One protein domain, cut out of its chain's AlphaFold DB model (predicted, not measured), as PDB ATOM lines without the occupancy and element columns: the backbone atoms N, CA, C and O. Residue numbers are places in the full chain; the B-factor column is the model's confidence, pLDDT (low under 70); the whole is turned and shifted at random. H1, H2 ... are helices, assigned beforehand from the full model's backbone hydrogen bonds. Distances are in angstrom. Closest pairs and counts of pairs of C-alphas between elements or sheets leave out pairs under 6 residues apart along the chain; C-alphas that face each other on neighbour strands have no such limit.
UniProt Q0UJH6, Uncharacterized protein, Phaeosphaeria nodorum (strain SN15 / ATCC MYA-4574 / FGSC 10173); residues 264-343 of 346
ATOM      1  N   GLU A 264     170.972 209.602 145.643       97.56
ATOM      2  CA  GLU A 264     171.335 209.343 144.245       97.56
ATOM      3  C   GLU A 264     171.562 207.845 143.978       97.56
ATOM      4  O   GLU A 264     171.079 207.316 142.979       97.56
ATOM      5  N   GLU A 265     172.234 207.135 144.896       97.31
ATOM      6  CA  GLU A 265     172.400 205.676 144.816       97.31
ATOM      7  C   GLU A 265     171.053 204.942 144.888       97.31
ATOM      8  O   GLU A 265     170.856 203.944 144.194       97.31
ATOM      9  N   GLU A 266     170.132 205.403 145.739       97.88
ATOM     10  CA  GLU A 266     168.807 204.795 145.901       97.88
ATOM     11  C   GLU A 266     167.929 204.982 144.661       97.88
ATOM     12  O   GLU A 266     167.307 204.017 144.209       97.88
ATOM     13  N   ASP A 267     167.927 206.185 144.085       97.25
ATOM     14  CA  ASP A 267     167.160 206.508 142.883       97.25
ATOM     15  C   ASP A 267     167.699 205.759 141.656       97.25
ATOM     16  O   ASP A 267     166.922 205.173 140.897       97.25
ATOM     17  N   ALA A 268     169.026 205.706 141.485       97.56
ATOM     18  CA  ALA A 268     169.656 204.918 140.425       97.56
ATOM     19  C   ALA A 268     169.348 203.423 140.590       97.56
ATOM     20  O   ALA A 268     168.969 202.743 139.635       97.56
ATOM     21  N   PHE A 269     169.429 202.907 141.820       98.19
ATOM     22  CA  PHE A 269     169.102 201.515 142.102       98.19
ATOM     23  C   PHE A 269     167.636 201.179 141.793       98.19
ATOM     24  O   PHE A 269     167.368 200.125 141.214       98.19
ATOM     25  N   ALA A 270     166.694 202.069 142.119       97.75
ATOM     26  CA  ALA A 270     165.282 201.893 141.780       97.75
ATOM     27  C   ALA A 270     165.055 201.840 140.259       97.75
ATOM     28  O   ALA A 270     164.323 200.973 139.778       97.75
ATOM     29  N   GLN A 271     165.729 202.705 139.495       97.62
ATOM     30  CA  GLN A 271     165.674 202.689 138.030       97.62
ATOM     31  C   GLN A 271     166.235 201.380 137.467       97.62
ATOM     32  O   GLN A 271     165.581 200.728 136.655       97.62
ATOM     33  N   TYR A 272     167.392 200.917 137.944       98.25
ATOM     34  CA  TYR A 272     167.971 199.658 137.465       98.25
ATOM     35  C   TYR A 272     167.134 198.434 137.843       98.25
ATOM     36  O   TYR A 272     167.096 197.469 137.082       98.25
ATOM     37  N   MET A 273     166.434 198.469 138.978       98.06
ATOM     38  CA  MET A 273     165.499 197.413 139.373       98.06
ATOM     39  C   MET A 273     164.317 197.280 138.405       98.06
ATOM     40  O   MET A 273     163.885 196.154 138.165       98.06
ATOM     41  N   SER A 274     163.847 198.378 137.800       97.94
ATOM     42  CA  SER A 274     162.814 198.304 136.751       97.94
ATOM     43  C   SER A 274     163.305 197.645 135.456       97.94
ATOM     44  O   SER A 274     162.520 197.009 134.760       97.94
ATOM     45  N   LEU A 275     164.603 197.752 135.149       98.00
ATOM     46  CA  LEU A 275     165.210 197.160 133.952       98.00
ATOM     47  C   LEU A 275     165.625 195.699 134.179       98.00
ATOM     48  O   LEU A 275     165.489 194.854 133.296       98.00
ATOM     49  N   PHE A 276     166.149 195.393 135.369       98.06
ATOM     50  CA  PHE A 276     166.769 194.109 135.700       98.06
ATOM     51  C   PHE A 276     166.253 193.562 137.044       98.06
ATOM     52  O   PHE A 276     167.013 193.492 138.019       98.06
ATOM     53  N   PRO A 277     164.983 193.122 137.124       97.69
ATOM     54  CA  PRO A 277     164.383 192.674 138.379       97.69
ATOM     55  C   PRO A 277     165.156 191.491 138.973       97.69
ATOM     56  O   PRO A 277     165.442 190.505 138.294       97.69
ATOM     57  N   ALA A 278     165.544 191.615 140.247       96.69
ATOM     58  CA  ALA A 278     166.312 190.630 141.024       96.69
ATOM     59  C   ALA A 278     167.668 190.170 140.422       96.69
ATOM     60  O   ALA A 278     168.327 189.294 140.993       96.69
ATOM     61  N   LYS A 279     168.145 190.777 139.328       98.19
ATOM     62  CA  LYS A 279     169.417 190.446 138.661       98.19
ATOM     63  C   LYS A 279     170.530 191.408 139.101       98.19
ATOM     64  O   LYS A 279     171.068 192.176 138.309       98.19
ATOM     65  N   TYR A 280     170.920 191.348 140.378       98.31
ATOM     66  CA  TYR A 280     171.868 192.301 140.990       98.31
ATOM     67  C   TYR A 280     173.249 192.365 140.322       98.31
ATOM     68  O   TYR A 280     173.899 193.406 140.337       98.31
ATOM     69  N   SER A 281     173.721 191.263 139.736       98.19
ATOM     70  CA  SER A 281     174.965 191.250 138.960       98.19
ATOM     71  C   SER A 281     174.839 192.031 137.649       98.19
ATOM     72  O   SER A 281     175.786 192.715 137.271       98.19
ATOM     73  N   ALA A 282     173.683 191.959 136.980       98.38
ATOM     74  CA  ALA A 282     173.397 192.729 135.772       98.38
ATOM     75  C   ALA A 282     173.280 194.223 136.090       98.38
ATOM     76  O   ALA A 282     173.843 195.030 135.365       98.38
ATOM     77  N   ILE A 283     172.662 194.570 137.224       98.31
ATOM     78  CA  ILE A 283     172.597 195.955 137.718       98.31
ATOM     79  C   ILE A 283     174.004 196.541 137.903       98.31
ATOM     80  O   ILE A 283     174.275 197.629 137.414       98.31
ATOM     81  N   LEU A 284     174.922 195.813 138.553       98.19
ATOM     82  CA  LEU A 284     176.301 196.289 138.741       98.19
ATOM     83  C   LEU A 284     177.068 196.439 137.419       98.19
ATOM     84  O   LEU A 284     177.896 197.335 137.304       98.19
ATOM     85  N   ARG A 285     176.810 195.576 136.428       98.25
ATOM     86  CA  ARG A 285     177.405 195.707 135.085       98.25
ATOM     87  C   ARG A 285     176.851 196.929 134.357       98.25
ATOM     88  O   ARG A 285     177.620 197.746 133.879       98.25
ATOM     89  N   HIS A 286     175.532 197.097 134.363       98.19
ATOM     90  CA  HIS A 286     174.879 198.250 133.755       98.19
ATOM     91  C   HIS A 286     175.325 199.570 134.403       98.19
ATOM     92  O   HIS A 286     175.554 200.551 133.703       98.19
ATOM     93  N   ASP A 287     175.506 199.596 135.726       98.12
ATOM     94  CA  ASP A 287     176.017 200.775 136.430       98.12
ATOM     95  C   ASP A 287     177.474 201.104 136.059       98.12
ATOM     96  O   ASP A 287     177.844 202.274 135.954       98.12
ATOM     97  N   ALA A 288     178.283 200.071 135.804       97.69
ATOM     98  CA  ALA A 288     179.654 200.225 135.330       97.69
ATOM     99  C   ALA A 288     179.725 200.820 133.918       97.69
ATOM    100  O   ALA A 288     180.556 201.692 133.659       97.69
ATOM    101  N   ASP A 289     178.849 200.353 133.029       97.88
ATOM    102  CA  ASP A 289     178.869 200.706 131.609       97.88
ATOM    103  C   ASP A 289     178.143 202.035 131.325       97.88
ATOM    104  O   ASP A 289     178.591 202.826 130.494       97.88
ATOM    105  N   HIS A 290     177.043 202.311 132.036       96.69
ATOM    106  CA  HIS A 290     176.143 203.441 131.763       96.69
ATOM    107  C   HIS A 290     175.854 204.340 132.979       96.69
ATOM    108  O   HIS A 290     175.348 205.447 132.809       96.69
ATOM    109  N   GLY A 291     176.154 203.895 134.203       82.38
ATOM    110  CA  GLY A 291     175.563 204.428 135.436       82.38
ATOM    111  C   GLY A 291     176.400 205.379 136.281       82.38
ATOM    112  O   GLY A 291     176.165 205.498 137.480       82.38
ATOM    113  N   TYR A 292     177.405 206.040 135.705       93.88
ATOM    114  CA  TYR A 292     178.337 206.903 136.450       93.88
ATOM    115  C   TYR A 292     179.033 206.222 137.644       93.88
ATOM    116  O   TYR A 292     179.653 206.912 138.453       93.88
ATOM    117  N   ASN A 293     179.006 204.886 137.733       96.62
ATOM    118  CA  ASN A 293     179.652 204.110 138.790       96.62
ATOM    119  C   ASN A 293     179.140 204.398 140.217       96.62
ATOM    120  O   ASN A 293     179.907 204.275 141.178       96.62
ATOM    121  N   LEU A 294     177.864 204.761 140.380       96.94
ATOM    122  CA  LEU A 294     177.285 205.091 141.690       96.94
ATOM    123  C   LEU A 294     177.240 203.884 142.643       96.94
ATOM    124  O   LEU A 294     177.385 204.032 143.855       96.94
ATOM    125  N   LEU A 295     177.081 202.668 142.118       97.12
ATOM    126  CA  LEU A 295     176.915 201.440 142.904       97.12
ATOM    127  C   LEU A 295     178.189 200.586 142.990       97.12
ATOM    128  O   LEU A 295     178.159 199.530 143.626       97.12
ATOM    129  N   GLN A 296     179.319 201.025 142.422       94.69
ATOM    130  CA  GLN A 296     180.578 200.254 142.384       94.69
ATOM    131  C   GLN A 296     181.111 199.864 143.771       94.69
ATOM    132  O   GLN A 296     181.730 198.813 143.942       94.69
ATOM    133  N   GLU A 297     180.867 200.684 144.796       95.75
ATOM    134  CA  GLU A 297     181.301 200.370 146.163       95.75
ATOM    135  C   GLU A 297     180.413 199.319 146.855       95.75
ATOM    136  O   GLU A 297     180.741 198.821 147.944       95.75
ATOM    137  N   ARG A 298     179.274 198.969 146.248       97.00
ATOM    138  CA  ARG A 298     178.273 198.060 146.805       97.00
ATOM    139  C   ARG A 298     178.444 196.654 146.242       97.00
ATOM    140  O   ARG A 298     178.690 196.426 145.067       97.00
ATOM    141  N   THR A 299     178.265 195.665 147.113       97.38
ATOM    142  CA  THR A 299     178.235 194.257 146.711       97.38
ATOM    143  C   THR A 299     176.813 193.835 146.335       97.38
ATOM    144  O   THR A 299     175.842 194.442 146.783       97.38
ATOM    145  N   GLN A 300     176.664 192.729 145.598       98.00
ATOM    146  CA  GLN A 300     175.344 192.154 145.283       98.00
ATOM    147  C   GLN A 300     174.505 191.868 146.539       98.00
ATOM    148  O   GLN A 300     173.289 192.027 146.530       98.00
ATOM    149  N   VAL A 301     175.158 191.477 147.642       97.56
ATOM    150  CA  VAL A 301     174.494 191.258 148.935       97.56
ATOM    151  C   VAL A 301     173.920 192.569 149.478       97.56
ATOM    152  O   VAL A 301     172.766 192.590 149.898       97.56
ATOM    153  N   ASN A 302     174.678 193.670 149.398       97.44
ATOM    154  CA  ASN A 302     174.196 194.989 149.811       97.44
ATOM    155  C   ASN A 302     172.990 195.432 148.970       97.44
ATOM    156  O   ASN A 302     172.026 195.941 149.537       97.44
ATOM    157  N   LEU A 303     173.027 195.211 147.648       98.06
ATOM    158  CA  LEU A 303     171.907 195.523 146.752       98.06
ATOM    159  C   LEU A 303     170.662 194.701 147.106       98.06
ATOM    160  O   LEU A 303     169.574 195.252 147.240       98.06
ATOM    161  N   LYS A 304     170.823 193.395 147.343       98.19
ATOM    162  CA  LYS A 304     169.726 192.503 147.745       98.19
ATOM    163  C   LYS A 304     169.086 192.926 149.067       98.19
ATOM    164  O   LYS A 304     167.861 192.963 149.185       98.19
ATOM    165  N   ASP A 305     169.899 193.240 150.071       97.56
ATOM    166  CA  ASP A 305     169.395 193.678 151.374       97.56
ATOM    167  C   ASP A 305     168.737 195.064 151.296       97.56
ATOM    168  O   ASP A 305     167.718 195.301 151.957       97.56
ATOM    169  N   LYS A 306     169.256 195.960 150.447       97.94
ATOM    170  CA  LYS A 306     168.632 197.257 150.178       97.94
ATOM    171  C   LYS A 306     167.302 197.102 149.447       97.94
ATOM    172  O   LYS A 306     166.332 197.696 149.905       97.94
ATOM    173  N   ALA A 307     167.217 196.251 148.421       98.19
ATOM    174  CA  ALA A 307     165.967 195.957 147.716       98.19
ATOM    175  C   ALA A 307     164.885 195.462 148.674       98.19
ATOM    176  O   ALA A 307     163.767 195.972 148.671       98.19
ATOM    177  N   ARG A 308     165.240 194.526 149.565       98.19
ATOM    178  CA  ARG A 308     164.321 194.037 150.601       98.19
ATOM    179  C   ARG A 308     163.858 195.165 151.520       98.19
ATOM    180  O   ARG A 308     162.678 195.258 151.833       98.19
ATOM    181  N   THR A 309     164.783 196.019 151.952       97.75
ATOM    182  CA  THR A 309     164.467 197.154 152.831       97.75
ATOM    183  C   THR A 309     163.546 198.163 152.138       97.75
ATOM    184  O   THR A 309     162.576 198.607 152.747       97.75
ATOM    185  N   MET A 310     163.806 198.485 150.869       97.69
ATOM    186  CA  MET A 310     162.976 199.383 150.061       97.69
ATOM    187  C   MET A 310     161.575 198.813 149.836       97.69
ATOM    188  O   MET A 310     160.607 199.507 150.125       97.69
ATOM    189  N   ALA A 311     161.455 197.539 149.444       97.62
ATOM    190  CA  ALA A 311     160.162 196.874 149.271       97.62
ATOM    191  C   ALA A 311     159.336 196.884 150.569       97.62
ATOM    192  O   ALA A 311     158.172 197.271 150.565       97.62
ATOM    193  N   ILE A 312     159.947 196.541 151.711       96.38
ATOM    194  CA  ILE A 312     159.266 196.596 153.016       96.38
ATOM    195  C   ILE A 312     158.781 198.019 153.330       96.38
ATOM    196  O   ILE A 312     157.681 198.185 153.854       96.38
ATOM    197  N   ASN A 313     159.587 199.042 153.035       95.81
ATOM    198  CA  ASN A 313     159.206 200.433 153.275       95.81
ATOM    199  C   ASN A 313     158.048 200.874 152.368       95.81
ATOM    200  O   ASN A 313     157.116 201.498 152.868       95.81
ATOM    201  N   MET A 314     158.066 200.497 151.085       95.62
ATOM    202  CA  MET A 314     156.984 200.761 150.128       95.62
ATOM    203  C   MET A 314     155.661 200.146 150.603       95.62
ATOM    204  O   MET A 314     154.669 200.864 150.750       95.62
ATOM    205  N   ILE A 315     155.673 198.862 150.979       95.12
ATOM    206  CA  ILE A 315     154.498 198.152 151.512       95.12
ATOM    207  C   ILE A 315     153.966 198.844 152.772       95.12
ATOM    208  O   ILE A 315     152.775 199.126 152.882       95.12
ATOM    209  N   LYS A 316     154.852 199.175 153.720       94.62
ATOM    210  CA  LYS A 316     154.461 199.857 154.964       94.62
ATOM    211  C   LYS A 316     153.909 201.259 154.739       94.62
ATOM    212  O   LYS A 316     153.080 201.713 155.523       94.62
ATOM    213  N   SER A 317     154.393 201.958 153.717       95.31
ATOM    214  CA  SER A 317     153.924 203.301 153.370       95.31
ATOM    215  C   SER A 317     152.597 203.303 152.607       95.31
ATOM    216  O   SER A 317     151.954 204.346 152.528       95.31
ATOM    217  N   GLY A 318     152.171 202.154 152.069       92.44
ATOM    218  CA  GLY A 318     150.950 202.038 151.274       92.44
ATOM    219  C   GLY A 318     151.046 202.680 149.887       92.44
ATOM    220  O   GLY A 318     150.023 202.864 149.238       92.44
ATOM    221  N   THR A 319     152.250 203.021 149.415       90.44
ATOM    222  CA  THR A 319     152.464 203.613 148.080       90.44
ATOM    223  C   THR A 319     152.363 202.592 146.943       90.44
ATOM    224  O   THR A 319     152.440 202.978 145.782       90.44
ATOM    225  N   GLY A 320     152.222 201.304 147.269       91.69
ATOM    226  CA  GLY A 320     152.384 200.201 146.323       91.69
ATOM    227  C   GLY A 320     153.858 199.878 146.060       91.69
ATOM    228  O   GLY A 320     154.754 200.653 146.411       91.69
ATOM    229  N   LEU A 321     154.110 198.702 145.480       94.12
ATOM    230  CA  LEU A 321     155.444 198.286 145.043       94.12
ATOM    231  C   LEU A 321     155.779 198.914 143.686       94.12
ATOM    232  O   LEU A 321     154.944 198.955 142.787       94.12
ATOM    233  N   MET A 322     157.012 199.401 143.544       94.44
ATOM    234  CA  MET A 322     157.532 199.852 142.253       94.44
ATOM    235  C   MET A 322     157.808 198.659 141.328       94.44
ATOM    236  O   MET A 322     158.083 197.553 141.797       94.44
ATOM    237  N   THR A 323     157.812 198.909 140.018       97.19
ATOM    238  CA  THR A 323     158.137 197.902 138.998       97.19
ATOM    239  C   THR A 323     159.486 197.244 139.271       97.19
ATOM    240  O   THR A 323     160.491 197.938 139.459       97.19
ATOM    241  N   GLY A 324     159.510 195.913 139.289       96.38
ATOM    242  CA  GLY A 324     160.694 195.102 139.569       96.38
ATOM    243  C   GLY A 324     160.914 194.789 141.053       96.38
ATOM    244  O   GLY A 324     161.797 193.992 141.383       96.38
ATOM    245  N   PHE A 325     160.117 195.367 141.957       97.62
ATOM    246  CA  PHE A 325     160.125 195.027 143.384       97.62
ATOM    247  C   PHE A 325     159.059 193.992 143.769       97.62
ATOM    248  O   PHE A 325     159.060 193.556 144.924       97.62
ATOM    249  N   GLU A 326     158.193 193.563 142.841       96.00
ATOM    250  CA  GLU A 326     157.059 192.672 143.135       96.00
ATOM    251  C   GLU A 326     157.515 191.338 143.752       96.00
ATOM    252  O   GLU A 326     156.977 190.886 144.764       96.00
ATOM    253  N   ASP A 327     158.591 190.754 143.220       96.56
ATOM    254  CA  ASP A 327     159.093 189.437 143.634       96.56
ATOM    255  C   ASP A 327     160.077 189.461 144.815       96.56
ATOM    256  O   ASP A 327     160.556 188.411 145.266       96.56
ATOM    257  N   ILE A 328     160.399 190.643 145.349       97.56
ATOM    258  CA  ILE A 328     161.404 190.783 146.414       97.56
ATOM    259  C   ILE A 328     160.865 190.316 147.770       97.56
ATOM    260  O   ILE A 328     161.601 189.703 148.553       97.56
ATOM    261  N   VAL A 329     159.590 190.588 148.059       97.00
ATOM    262  CA  VAL A 329     158.915 190.183 149.300       97.00
ATOM    263  C   VAL A 329     157.683 189.362 148.947       97.00
ATOM    264  O   VAL A 329     156.588 189.882 148.769       97.00
ATOM    265  N   LYS A 330     157.862 188.041 148.873       96.94
ATOM    266  CA  LYS A 330     156.749 187.117 148.627       96.94
ATOM    267  C   LYS A 330     155.845 187.013 149.862       96.94
ATOM    268  O   LYS A 330     156.388 186.953 150.974       96.94
ATOM    269  N   PRO A 331     154.514 186.890 149.706       96.81
ATOM    270  CA  PRO A 331     153.588 186.659 150.822       96.81
ATOM    271  C   PRO A 331     153.942 185.423 151.661       96.81
ATOM    272  O   PRO A 331     153.783 185.428 152.877       96.81
ATOM    273  N   SER A 332     154.504 184.392 151.022       97.31
ATOM    274  CA  SER A 332     154.975 183.163 151.672       97.31
ATOM    275  C   SER A 332     156.271 183.331 152.473       97.31
ATOM    276  O   SER A 332     156.602 182.480 153.295       97.31
ATOM    277  N   SER A 333     157.026 184.411 152.252       97.12
ATOM    278  CA  SER A 333     158.283 184.655 152.961       97.12
ATOM    279  C   SER A 333     158.037 185.077 154.409       97.12
ATOM    280  O   SER A 333     157.022 185.693 154.718       97.12
ATOM    281  N   VAL A 334     159.011 184.848 155.296       97.69
ATOM    282  CA  VAL A 334     158.928 185.258 156.715       97.69
ATOM    283  C   VAL A 334     158.601 186.751 156.865       97.69
ATOM    284  O   VAL A 334     157.815 187.138 157.726       97.69
ATOM    285  N   HIS A 335     159.181 187.606 156.013       97.12
ATOM    286  CA  HIS A 335     158.883 189.038 156.019       97.12
ATOM    287  C   HIS A 335     157.483 189.345 155.481       97.12
ATOM    288  O   HIS A 335     156.807 190.199 156.047       97.12
ATOM    289  N   GLY A 336     157.042 188.637 154.439       96.94
ATOM    290  CA  GLY A 336     155.694 188.775 153.891       96.94
ATOM    291  C   GLY A 336     154.618 188.357 154.892       96.94
ATOM    292  O   GLY A 336     153.707 189.130 155.166       96.94
ATOM    293  N   GLN A 337     154.781 187.202 155.539       98.12
ATOM    294  CA  GLN A 337     153.892 186.736 156.605       98.12
ATOM    295  C   GLN A 337     153.825 187.731 157.770       98.12
ATOM    296  O   GLN A 337     152.743 188.021 158.276       98.12
ATOM    297  N   ALA A 338     154.964 188.304 158.173       97.31
ATOM    298  CA  ALA A 338     154.999 189.321 159.222       97.31
ATOM    299  C   ALA A 338     154.276 190.621 158.822       97.31
ATOM    300  O   ALA A 338     153.680 191.265 159.684       97.31
ATOM    301  N   LEU A 339     154.323 191.014 157.545       96.88
ATOM    302  CA  LEU A 339     153.597 192.177 157.023       96.88
ATOM    303  C   LEU A 339     152.088 191.911 156.935       96.88
ATOM    304  O   LEU A 339     151.308 192.756 157.369       96.88
ATOM    305  N   LEU A 340     151.683 190.721 156.484       97.56
ATOM    306  CA  LEU A 340     150.280 190.291 156.471       97.56
ATOM    307  C   LEU A 340     149.692 190.226 157.885       97.56
ATOM    308  O   LEU A 340     148.592 190.717 158.118       97.56
ATOM    309  N   ALA A 341     150.447 189.701 158.854       97.75
ATOM    310  CA  ALA A 341     150.042 189.684 160.261       97.75
ATOM    311  C   ALA A 341     149.884 191.097 160.856       97.75
ATOM    312  O   ALA A 341     149.126 191.287 161.802       97.75
ATOM    313  N   GLN A 342     150.585 192.093 160.302       96.94
ATOM    314  CA  GLN A 342     150.437 193.509 160.659       96.94
ATOM    315  C   GLN A 342     149.293 194.208 159.902       96.94
ATOM    316  O   GLN A 342     149.033 195.380 160.164       96.94
ATOM    317  N   GLY A 343     148.607 193.516 158.985       97.19
ATOM    318  CA  GLY A 343     147.506 194.057 158.186       97.19
ATOM    319  C   GLY A 343     147.936 194.821 156.929       97.19
ATOM    320  O   GLY A 343     147.102 195.488 156.321       97.19
TER     321      GLY A 343
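Overview. This is residues 264 to 343 of the 346 residues of an uncharacterized protein of Phaeosphaeria nodorum (strain SN15 / ATCC MYA-4574 / FGSC 10173) (UniProt Q0UJH6). One long helix, H3, has H2 set crosswise at its first end, H1 on H2, and short H4 running alongside its last part. Residues 318 to 333 fold back between H3 and H4. The 80 printed residues, with helices H1, H2, H3, H4 in that order and no named strand, are all helix in class, compact, radius of gyration of the C-alphas 13.1 A, spanning 42 by 21 by 18 A.

Arrangement. H3, residues 300 to 317, touches H2, residues 280 to 290, with residues 300 to 304 alone, about perpendicular at 80 degrees; the closest C-alphas, Tyr 280 and Gln 300, are 5.5 A apart. H1, residues 264 to 275, touches H2 with residues 269 to 273 alone; the closest C-alphas, Tyr 272 and Ile 283, are 5.9 A apart. H1 and H2 run opposite ways at a steep tilt of 69.5 degrees, only just short of perpendicular. H1 and H3 are near each other. H4, residues 334 to 341, is close to but not clearly touching H3, the same way at 2 degrees, a shallow tilt; C-alphas 316 and 339, the closest, are 8.0 A apart. H4 is apart from H1 and H2. In the four helices every O i to N i+4 pair is within hydrogen-bond range.

Along the chain. H3 is 25.5 A long, H1 17.1 A, H2 15.1 A. C-alpha 264 is at (171.335, 209.343, 144.245), C-alpha 341 at (150.042, 189.684, 160.261).

Size, cuts and confidence. The C-alphas of Asp 289 and Ala 341, farthest apart, are 42.1 A apart. The printed part has no cut; the link from H3 to H4 is long. No printed residue is under pLDDT 70.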